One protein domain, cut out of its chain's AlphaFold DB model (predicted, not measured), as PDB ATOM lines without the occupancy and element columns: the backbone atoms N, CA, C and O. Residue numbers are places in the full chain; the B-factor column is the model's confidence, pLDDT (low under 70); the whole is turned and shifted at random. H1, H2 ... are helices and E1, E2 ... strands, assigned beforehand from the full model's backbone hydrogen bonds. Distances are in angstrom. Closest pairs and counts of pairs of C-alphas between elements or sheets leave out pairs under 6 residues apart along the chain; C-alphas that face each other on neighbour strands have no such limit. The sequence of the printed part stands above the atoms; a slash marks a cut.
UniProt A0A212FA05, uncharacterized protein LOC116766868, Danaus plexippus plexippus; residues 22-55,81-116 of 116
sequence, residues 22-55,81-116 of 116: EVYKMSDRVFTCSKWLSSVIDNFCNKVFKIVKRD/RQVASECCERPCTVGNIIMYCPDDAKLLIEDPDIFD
ATOM      1  N   GLU A  22     -21.102 -29.298  27.150       79.94
ATOM      2  CA  GLU A  22     -21.085 -28.104  27.987       79.94
ATOM      3  C   GLU A  22     -19.637 -27.768  28.376       79.94
ATOM      4  O   GLU A  22     -18.870 -28.615  28.856       79.94
ATOM      5  N   VAL A  23     -19.254 -26.518  28.111       85.06
ATOM      6  CA  VAL A  23     -17.896 -26.027  28.333       85.06
ATOM      7  C   VAL A  23     -17.847 -25.304  29.671       85.06
ATOM      8  O   VAL A  23     -18.477 -24.263  29.843       85.06
ATOM      9  N   TYR A  24     -17.044 -25.824  30.593       85.69
ATOM     10  CA  TYR A  24     -16.833 -25.266  31.923       85.69
ATOM     11  C   TYR A  24     -15.413 -24.725  32.057       85.69
ATOM     12  O   TYR A  24     -14.457 -25.281  31.521       85.69
ATOM     13  N   LYS A  25     -15.236 -23.647  32.814       87.06
ATOM     14  CA  LYS A  25     -13.917 -23.129  33.197       87.06
ATOM     15  C   LYS A  25     -13.564 -23.606  34.596       87.06
ATOM     16  O   LYS A  25     -14.430 -23.711  35.458       87.06
ATOM     17  N   MET A  26     -12.270 -23.762  34.880       83.94
ATOM     18  CA  MET A  26     -11.783 -24.134  36.224       83.94
ATOM     19  C   MET A  26     -12.336 -23.257  37.349       83.94
ATOM     20  O   MET A  26     -12.548 -23.717  38.467       83.94
ATOM     21  N   SER A  27     -12.537 -21.976  37.047       82.94
ATOM     22  CA  SER A  27     -13.009 -20.969  37.988       82.94
ATOM     23  C   SER A  27     -14.521 -20.897  38.139       82.94
ATOM     24  O   SER A  27     -14.992 -20.116  38.971       82.94
ATOM     25  N   ASP A  28     -15.267 -21.612  37.297       84.62
ATOM     26  CA  ASP A  28     -16.720 -21.557  37.326       84.62
ATOM     27  C   ASP A  28     -17.206 -22.119  38.649       84.62
ATOM     28  O   ASP A  28     -16.673 -23.104  39.169       84.62
ATOM     29  N   ARG A  29     -18.176 -21.418  39.234       87.00
ATOM     30  CA  ARG A  29     -18.727 -21.782  40.529       87.00
ATOM     31  C   ARG A  29     -19.928 -22.679  40.323       87.00
ATOM     32  O   ARG A  29     -20.854 -22.314  39.607       87.00
ATOM     33  N   VAL A  30     -19.919 -23.810  41.005       85.12
ATOM     34  CA  VAL A  30     -20.990 -24.792  40.981       85.12
ATOM     35  C   VAL A  30     -21.535 -24.922  42.393       85.12
ATOM     36  O   VAL A  30     -20.792 -24.938  43.376       85.12
ATOM     37  N   PHE A  31     -22.855 -24.986  42.485       88.00
ATOM     38  CA  PHE A  31     -23.570 -25.264  43.718       88.00
ATOM     39  C   PHE A  31     -24.397 -26.521  43.482       88.00
ATOM     40  O   PHE A  31     -25.362 -26.496  42.721       88.00
ATOM     41  N   THR A  32     -23.972 -27.641  44.061       84.81
ATOM     42  CA  THR A  32     -24.612 -28.937  43.825       84.81
ATOM     43  C   THR A  32     -24.544 -29.818  45.066       84.81
ATOM     44  O   THR A  32     -23.544 -29.867  45.784       84.81
ATOM     45  N   CYS A  33     -25.648 -30.510  45.329       85.69
ATOM     46  CA  CYS A  33     -25.898 -31.250  46.557       85.69
ATOM     47  C   CYS A  33     -26.356 -32.681  46.259       85.69
ATOM     48  O   CYS A  33     -26.932 -32.970  45.205       85.69
ATOM     49  N   SER A  34     -26.186 -33.562  47.245       84.38
ATOM     50  CA  SER A  34     -26.813 -34.891  47.270       84.38
ATOM     51  C   SER A  34     -26.475 -35.732  46.024       84.38
ATOM     52  O   SER A  34     -25.339 -35.731  45.560       84.38
ATOM     53  N   LYS A  35     -27.452 -36.462  45.467       82.38
ATOM     54  CA  LYS A  35     -27.270 -37.327  44.290       82.38
ATOM     55  C   LYS A  35     -26.752 -36.570  43.061       82.38
ATOM     56  O   LYS A  35     -26.037 -37.150  42.246       82.38
ATOM     57  N   TRP A  36     -27.098 -35.289  42.927       85.19
ATOM     58  CA  TRP A  36     -26.674 -34.491  41.782       85.19
ATOM     59  C   TRP A  36     -25.177 -34.183  41.832       85.19
ATOM     60  O   TRP A  36     -24.511 -34.288  40.809       85.19
ATOM     61  N   LEU A  37     -24.622 -33.938  43.024       86.31
ATOM     62  CA  LEU A  37     -23.181 -33.747  43.211       86.31
ATOM     63  C   LEU A  37     -22.382 -34.966  42.733       86.31
ATOM     64  O   LEU A  37     -21.387 -34.809  42.033       86.31
ATOM     65  N   SER A  38     -22.840 -36.177  43.055       85.31
ATOM     66  CA  SER A  38     -22.182 -37.408  42.602       85.31
ATOM     67  C   SER A  38     -22.201 -37.547  41.078       85.31
ATOM     68  O   SER A  38     -21.182 -37.890  40.491       85.31
ATOM     69  N   SER A  39     -23.329 -37.231  40.434       88.31
ATOM     70  CA  SER A  39     -23.442 -37.257  38.970       88.31
ATOM     71  C   SER A  39     -22.561 -36.202  38.300       88.31
ATOM     72  O   SER A  39     -21.974 -36.465  37.260       88.31
ATOM     73  N   VAL A  40     -22.465 -35.009  38.890       87.94
ATOM     74  CA  VAL A  40     -21.633 -33.921  38.366       87.94
ATOM     75  C   VAL A  40     -20.152 -34.287  38.449       87.94
ATOM     76  O   VAL A  40     -19.437 -34.101  37.469       87.94
ATOM     77  N   ILE A  41     -19.699 -34.845  39.580       88.50
ATOM     78  CA  ILE A  41     -18.326 -35.354  39.717       88.50
ATOM     79  C   ILE A  41     -18.051 -36.395  38.632       88.50
ATOM     80  O   ILE A  41     -17.076 -36.256  37.903       88.50
ATOM     81  N   ASP A  42     -18.927 -37.391  38.485       88.25
ATOM     82  CA  ASP A  42     -18.751 -38.464  37.504       88.25
ATOM     83  C   ASP A  42     -18.645 -37.926  36.066       88.25
ATOM     84  O   ASP A  42     -17.717 -38.270  35.335       88.25
ATOM     85  N   ASN A  43     -19.511 -36.983  35.693       89.88
ATOM     86  CA  ASN A  43     -19.478 -36.348  34.376       89.88
ATOM     87  C   ASN A  43     -18.173 -35.580  34.121       89.88
ATOM     88  O   ASN A  43     -17.611 -35.668  33.025       89.88
ATOM     89  N   PHE A  44     -17.661 -34.852  35.119       89.12
ATOM     90  CA  PHE A  44     -16.362 -34.192  34.997       89.12
ATOM     91  C   PHE A  44     -15.225 -35.211  34.861       89.12
ATOM     92  O   PHE A  44     -14.406 -35.092  33.950       89.12
ATOM     93  N   CYS A  45     -15.192 -36.244  35.708       87.56
ATOM     94  CA  CYS A  45     -14.138 -37.260  35.691       87.56
ATOM     95  C   CYS A  45     -14.134 -38.100  34.403       87.56
ATOM     96  O   CYS A  45     -13.067 -38.514  33.943       87.56
ATOM     97  N   ASN A  46     -15.304 -38.304  33.793       88.19
ATOM     98  CA  ASN A  46     -15.481 -39.049  32.545       88.19
ATOM     99  C   ASN A  46     -15.416 -38.174  31.283       88.19
ATOM    100  O   ASN A  46     -15.642 -38.678  30.181       88.19
ATOM    101  N   LYS A  47     -15.066 -36.885  31.419       84.19
ATOM    102  CA  LYS A  47     -14.909 -35.940  30.299       84.19
ATOM    103  C   LYS A  47     -16.195 -35.739  29.478       84.19
ATOM    104  O   LYS A  47     -16.132 -35.420  28.296       84.19
ATOM    105  N   VAL A  48     -17.357 -35.904  30.117       85.88
ATOM    106  CA  VAL A  48     -18.667 -35.530  29.548       85.88
ATOM    107  C   VAL A  48     -18.767 -34.008  29.423       85.88
ATOM    108  O   VAL A  48     -19.425 -33.490  28.531       85.88
ATOM    109  N   PHE A  49     -18.068 -33.284  30.299       84.56
ATOM    110  CA  PHE A  49     -17.918 -31.837  30.239       84.56
ATOM    111  C   PHE A  49     -16.533 -31.452  29.726       84.56
ATOM    112  O   PHE A  49     -15.519 -32.017  30.147       84.56
ATOM    113  N   LYS A  50     -16.474 -30.446  28.849       83.88
ATOM    114  CA  LYS A  50     -15.202 -29.908  28.365       83.88
ATOM    115  C   LYS A  50     -14.710 -28.854  29.343       83.88
ATOM    116  O   LYS A  50     -15.339 -27.811  29.495       83.88
ATOM    117  N   ILE A  51     -13.570 -29.101  29.977       83.19
ATOM    118  CA  ILE A  51     -12.989 -28.156  30.930       83.19
ATOM    119  C   ILE A  51     -11.909 -27.319  30.239       83.19
ATOM    120  O   ILE A  51     -11.010 -27.860  29.602       83.19
ATOM    121  N   VAL A  52     -12.002 -25.995  30.341       81.94
ATOM    122  CA  VAL A  52     -11.042 -25.045  29.765       81.94
ATOM    123  C   VAL A  52     -10.275 -24.353  30.891       81.94
ATOM    124  O   VAL A  52     -10.865 -23.758  31.801       81.94
ATOM    125  N   LYS A  53      -8.941 -24.409  30.828       71.38
ATOM    126  CA  LYS A  53      -8.072 -23.625  31.713       71.38
ATOM    127  C   LYS A  53      -8.206 -22.137  31.394       71.38
ATOM    128  O   LYS A  53      -8.354 -21.735  30.248       71.38
ATOM    129  N   ARG A  54      -8.177 -21.297  32.425       60.91
ATOM    130  CA  ARG A  54      -8.290 -19.840  32.282       60.91
ATOM    131  C   ARG A  54      -7.029 -19.287  31.601       60.91
ATOM    132  O   ARG A  54      -5.943 -19.475  32.137       60.91
ATOM    133  N   ASP A  55      -7.180 -18.498  30.538       48.03
ATOM    134  CA  ASP A  55      -6.099 -17.772  29.830       48.03
ATOM    135  C   ASP A  55      -5.404 -16.655  30.657       48.03
ATOM    136  O   ASP A  55      -4.845 -15.711  30.106       48.03
ATOM    137  N   ARG A  81     -12.127 -33.407  53.652       60.72
ATOM    138  CA  ARG A  81     -13.329 -32.583  53.710       60.72
ATOM    139  C   ARG A  81     -14.334 -33.236  52.779       60.72
ATOM    140  O   ARG A  81     -13.987 -33.751  51.717       60.72
ATOM    141  N   GLN A  82     -15.570 -33.343  53.246       77.56
ATOM    142  CA  GLN A  82     -16.613 -33.936  52.431       77.56
ATOM    143  C   GLN A  82     -16.904 -32.957  51.300       77.56
ATOM    144  O   GLN A  82     -17.181 -31.792  51.570       77.56
ATOM    145  N   VAL A  83     -16.888 -33.422  50.053       78.94
ATOM    146  CA  VAL A  83     -17.215 -32.582  48.890       78.94
ATOM    147  C   VAL A  83     -18.563 -31.860  49.062       78.94
ATOM    148  O   VAL A  83     -18.718 -30.721  48.639       78.94
ATOM    149  N   ALA A  84     -19.508 -32.459  49.796       79.00
ATOM    150  CA  ALA A  84     -20.761 -31.817  50.186       79.00
ATOM    151  C   ALA A  84     -20.551 -30.552  51.046       79.00
ATOM    152  O   ALA A  84     -21.148 -29.518  50.765       79.00
ATOM    153  N   SER A  85     -19.656 -30.574  52.033       79.94
ATOM    154  CA  SER A  85     -19.353 -29.378  52.840       79.94
ATOM    155  C   SER A  85     -18.735 -28.238  52.018       79.94
ATOM    156  O   SER A  85     -18.855 -27.071  52.379       79.94
ATOM    157  N   GLU A  86     -18.103 -28.552  50.883       80.19
ATOM    158  CA  GLU A  86     -17.435 -27.558  50.039       80.19
ATOM    159  C   GLU A  86     -18.307 -27.051  48.889       80.19
ATOM    160  O   GLU A  86     -18.180 -25.882  48.540       80.19
ATOM    161  N   CYS A  87     -19.171 -27.906  48.329       83.81
ATOM    162  CA  CYS A  87     -19.963 -27.641  47.121       83.81
ATOM    163  C   CYS A  87     -21.485 -27.566  47.344       83.81
ATOM    164  O   CYS A  87     -22.202 -27.133  46.439       83.81
ATOM    165  N   CYS A  88     -21.983 -27.994  48.513       86.12
ATOM    166  CA  CYS A  88     -23.405 -27.947  48.871       86.12
ATOM    167  C   CYS A  88     -23.714 -26.889  49.936       86.12
ATOM    168  O   CYS A  88     -24.718 -26.194  49.844       86.12
ATOM    169  N   GLU A  89     -22.854 -26.721  50.945       85.00
ATOM    170  CA  GLU A  89     -23.038 -25.642  51.930       85.00
ATOM    171  C   GLU A  89     -22.608 -24.279  51.373       85.00
ATOM    172  O   GLU A  89     -23.086 -23.231  51.811       85.00
ATOM    173  N   ARG A  90     -21.684 -24.283  50.404       84.69
ATOM    174  CA  ARG A  90     -21.152 -23.097  49.727       84.69
ATOM    175  C   ARG A  90     -20.902 -23.425  48.250       84.69
ATOM    176  O   ARG A  90     -20.655 -24.584  47.932       84.69
ATOM    177  N   PRO A  91     -20.948 -22.442  47.335       84.81
ATOM    178  CA  PRO A  91     -20.518 -22.663  45.959       84.81
ATOM    179  C   PRO A  91     -19.018 -22.981  45.902       84.81
ATOM    180  O   PRO A  91     -18.206 -22.212  46.426       84.81
ATOM    181  N   CYS A  92     -18.648 -24.069  45.231       84.31
ATOM    182  CA  CYS A  92     -17.257 -24.459  44.992       84.31
ATOM    183  C   CYS A  92     -16.858 -24.207  43.537       84.31
ATOM    184  O   CYS A  92     -17.710 -23.913  42.706       84.31
ATOM    185  N   THR A  93     -15.568 -24.297  43.213       88.75
ATOM    186  CA  THR A  93     -15.121 -24.189  41.816       88.75
ATOM    187  C   THR A  93     -15.112 -25.550  41.122       88.75
ATOM    188  O   THR A  93     -14.955 -26.573  41.789       88.75
ATOM    189  N   VAL A  94     -15.203 -25.574  39.791       87.88
ATOM    190  CA  VAL A  94     -14.985 -26.798  38.994       87.88
ATOM    191  C   VAL A  94     -13.622 -27.423  39.309       87.88
ATOM    192  O   VAL A  94     -13.527 -28.638  39.463       87.88
ATOM    193  N   GLY A  95     -12.590 -26.595  39.518       85.25
ATOM    194  CA  GLY A  95     -11.277 -27.044  39.988       85.25
ATOM    195  C   GLY A  95     -11.338 -27.847  41.292       85.25
ATOM    196  O   GLY A  95     -10.677 -28.873  41.409       85.25
ATOM    197  N   ASN A  96     -12.175 -27.436  42.250       85.56
ATOM    198  CA  ASN A  96     -12.360 -28.178  43.499       85.56
ATOM    199  C   ASN A  96     -13.076 -29.513  43.262       85.56
ATOM    200  O   ASN A  96     -12.740 -30.496  43.908       85.56
ATOM    201  N   ILE A  97     -14.052 -29.560  42.349       87.38
ATOM    202  CA  ILE A  97     -14.817 -30.779  42.047       87.38
ATOM    203  C   ILE A  97     -13.906 -31.850  41.446       87.38
ATOM    204  O   ILE A  97     -13.923 -32.992  41.905       87.38
ATOM    205  N   ILE A  98     -13.070 -31.487  40.472       87.56
ATOM    206  CA  ILE A  98     -12.209 -32.463  39.790       87.56
ATOM    207  C   ILE A  98     -11.100 -33.031  40.682       87.56
ATOM    208  O   ILE A  98     -10.574 -34.104  40.398       87.56
ATOM    209  N   MET A  99     -10.767 -32.373  41.799       84.81
ATOM    210  CA  MET A  99      -9.837 -32.928  42.792       84.81
ATOM    211  C   MET A  99     -10.373 -34.202  43.460       84.81
ATOM    212  O   MET A  99      -9.589 -34.973  44.015       84.81
ATOM    213  N   TYR A 100     -11.689 -34.429  43.404       86.06
ATOM    214  CA  TYR A 100     -12.333 -35.640  43.907       86.06
ATOM    215  C   TYR A 100     -12.417 -36.759  42.859       86.06
ATOM    216  O   TYR A 100     -12.935 -37.831  43.176       86.06
ATOM    217  N   CYS A 101     -11.900 -36.549  41.641       86.44
ATOM    218  CA  CYS A 101     -11.792 -37.616  40.653       86.44
ATOM    219  C   CYS A 101     -10.814 -38.706  41.114       86.44
ATOM    220  O   CYS A 101      -9.777 -38.392  41.717       86.44
ATOM    221  N   PRO A 102     -11.127 -39.985  40.846       85.19
ATOM    222  CA  PRO A 102     -10.206 -41.074  41.128       85.19
ATOM    223  C   PRO A 102      -8.982 -41.002  40.198       85.19
ATOM    224  O   PRO A 102      -9.021 -40.358  39.153       85.19
ATOM    225  N   ASP A 103      -7.877 -41.637  40.593       80.94
ATOM    226  CA  ASP A 103      -6.577 -41.531  39.897       80.94
ATOM    227  C   ASP A 103      -6.587 -42.111  38.481       80.94
ATOM    228  O   ASP A 103      -5.772 -41.736  37.643       80.94
ATOM    229  N   ASP A 104      -7.521 -43.016  38.226       80.94
ATOM    230  CA  ASP A 104      -7.798 -43.664  36.951       80.94
ATOM    231  C   ASP A 104      -8.902 -42.955  36.148       80.94
ATOM    232  O   ASP A 104      -9.340 -43.465  35.115       80.94
ATOM    233  N   ALA A 105      -9.361 -41.779  36.590       85.75
ATOM    234  CA  ALA A 105     -10.351 -41.005  35.857       85.75
ATOM    235  C   ALA A 105      -9.846 -40.638  34.459       85.75
ATOM    236  O   ALA A 105      -8.727 -40.147  34.284       85.75
ATOM    237  N   LYS A 106     -10.730 -40.780  33.466       86.31
ATOM    238  CA  LYS A 106     -10.458 -40.455  32.061       86.31
ATOM    239  C   LYS A 106      -9.917 -39.033  31.889       86.31
ATOM    240  O   LYS A 106      -8.989 -38.824  31.115       86.31
ATOM    241  N   LEU A 107     -10.453 -38.078  32.653       83.81
ATOM    242  CA  LEU A 107      -9.983 -36.694  32.681       83.81
ATOM    243  C   LEU A 107      -8.486 -36.583  33.013       83.81
ATOM    244  O   LEU A 107      -7.773 -35.862  32.328       83.81
ATOM    245  N   LEU A 108      -8.011 -37.306  34.033       81.50
ATOM    246  CA  LEU A 108      -6.622 -37.230  34.504       81.50
ATOM    247  C   LEU A 108      -5.652 -38.001  33.604       81.50
ATOM    248  O   LEU A 108      -4.485 -37.640  33.507       81.50
ATOM    249  N   ILE A 109      -6.128 -39.065  32.953       83.00
ATOM    250  CA  ILE A 109      -5.328 -39.842  32.000       83.00
ATOM    251  C   ILE A 109      -5.119 -39.049  30.705       83.00
ATOM    252  O   ILE A 109      -4.020 -39.043  30.153       83.00
ATOM    253  N   GLU A 110      -6.175 -38.407  30.204       80.06
ATOM    254  CA  GLU A 110      -6.141 -37.705  28.918       80.06
ATOM    255  C   GLU A 110      -5.625 -36.266  29.019       80.06
ATOM    256  O   GLU A 110      -5.104 -35.748  28.032       80.06
ATOM    257  N   ASP A 111      -5.767 -35.620  30.178       77.75
ATOM    258  CA  ASP A 111      -5.258 -34.274  30.451       77.75
ATOM    259  C   ASP A 111      -4.492 -34.268  31.791       77.75
ATOM    260  O   ASP A 111      -4.970 -33.738  32.797       77.75
ATOM    261  N   PRO A 112      -3.307 -34.911  31.851       72.69
ATOM    262  CA  PRO A 112      -2.535 -35.026  33.090       72.69
ATOM    263  C   PRO A 112      -2.064 -33.666  33.611       72.69
ATOM    264  O   PRO A 112      -1.893 -33.485  34.817       72.69
ATOM    265  N   ASP A 113      -1.918 -32.697  32.710       72.25
ATOM    266  CA  ASP A 113      -1.498 -31.348  33.043       72.25
ATOM    267  C   ASP A 113      -2.674 -30.496  33.524       72.25
ATOM    268  O   ASP A 113      -2.457 -29.330  33.794       72.25
ATOM    269  N   ILE A 114      -3.912 -30.992  33.662       73.94
ATOM    270  CA  ILE A 114      -5.108 -30.166  33.939       73.94
ATOM    271  C   ILE A 114      -5.006 -29.237  35.172       73.94
ATOM    272  O   ILE A 114      -5.740 -28.250  35.272       73.94
ATOM    273  N   PHE A 115      -4.065 -29.507  36.078       67.25
ATOM    274  CA  PHE A 115      -3.761 -28.689  37.255       67.25
ATOM    275  C   PHE A 115      -2.518 -27.778  37.129       67.25
ATOM    276  O   PHE A 115      -2.318 -26.951  38.019       67.25
ATOM    277  N   ASP A 116      -1.705 -27.917  36.075       60.94
ATOM    278  CA  ASP A 116      -0.458 -27.159  35.813       60.94
ATOM    279  C   ASP A 116      -0.640 -25.866  35.001       60.94
ATOM    280  O   ASP A 116       0.238 -24.976  35.140       60.94
TER     281      ASP A 116
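What this domain is: This is residues 22 to 55 and 81 to 116 of the 116 residues of the protein "uncharacterized protein LOC116766868" of Danaus plexippus plexippus (UniProt A0A212FA05). One longer helix, H1, runs along one side of a small body, with three short helices set along it: H2 near its first residues, H3 in the middle of the body, and H4 at its last residues. A small pair of parallel strands, E1 and E2, lies near H3 and the last residues of H1. The 70 printed residues hold E1, H1, E2, H2, H3 and H4 in that order, mostly helix by class, with under half of the residues in named elements. The whole is compact, with a radius of gyration of the C-alphas of 11.3 A and spans of 30 by 27 by 23 A.

How they stand to each other: Start at E1, residues 23 to 25, parallel to its neighbour E2, residues 50 to 52, at 34 degrees; N 24 and O 50 are within hydrogen-bond range at 2.8 A. With H1, residues 34 to 45, they form a strand-helix-strand unit, two parallel strands with a helix between them in the chain, its crossover right-handed. Residues 34 to 37 of H1 only just touch H2, residues 83 to 87, with 3 pairs of C-alphas within 8 A, the closest Ser 34 and Ala 84 at 7.4 A. Residues 29 to 30 pair antiparallel with residues 92 to 93. Residues 41 to 45 of H1 touch H3, residues 94 to 98; the closest C-alphas, of Ile 41 and Ile 97, are 6.2 A apart. Residues 44 to 45 touch H4, residues 106 to 110; the closest C-alphas, of Cys 45 and Leu 107, are 5.2 A apart. H3 and H4 are apart. Each O i to N i+4 pair is within hydrogen-bond range in H2, H3 and H4, and 7 of 8 in H1.

Where its parts are: Find C-alpha 23 at (-17.896, -26.027, 28.333), where E1 begins. Then find C-alpha 34 at (-26.813, -34.891, 47.270); from there H1 runs 17.3 A to C-alpha 45. H4 ends at C-alpha 110, (-6.141, -37.705, 28.918).

The domain as a whole: The C-alphas farthest apart, of Lys 35 and Asp 55, are 32.2 A apart. Residues 56 to 80 are not printed, and C-alphas 55 and 81 are 29.0 A apart across this cut. Of the links printed whole, H1 to E2 is tight and the others are short. The model's pLDDT is under 70 at residues 54 to 55, 81 and 115 to 116.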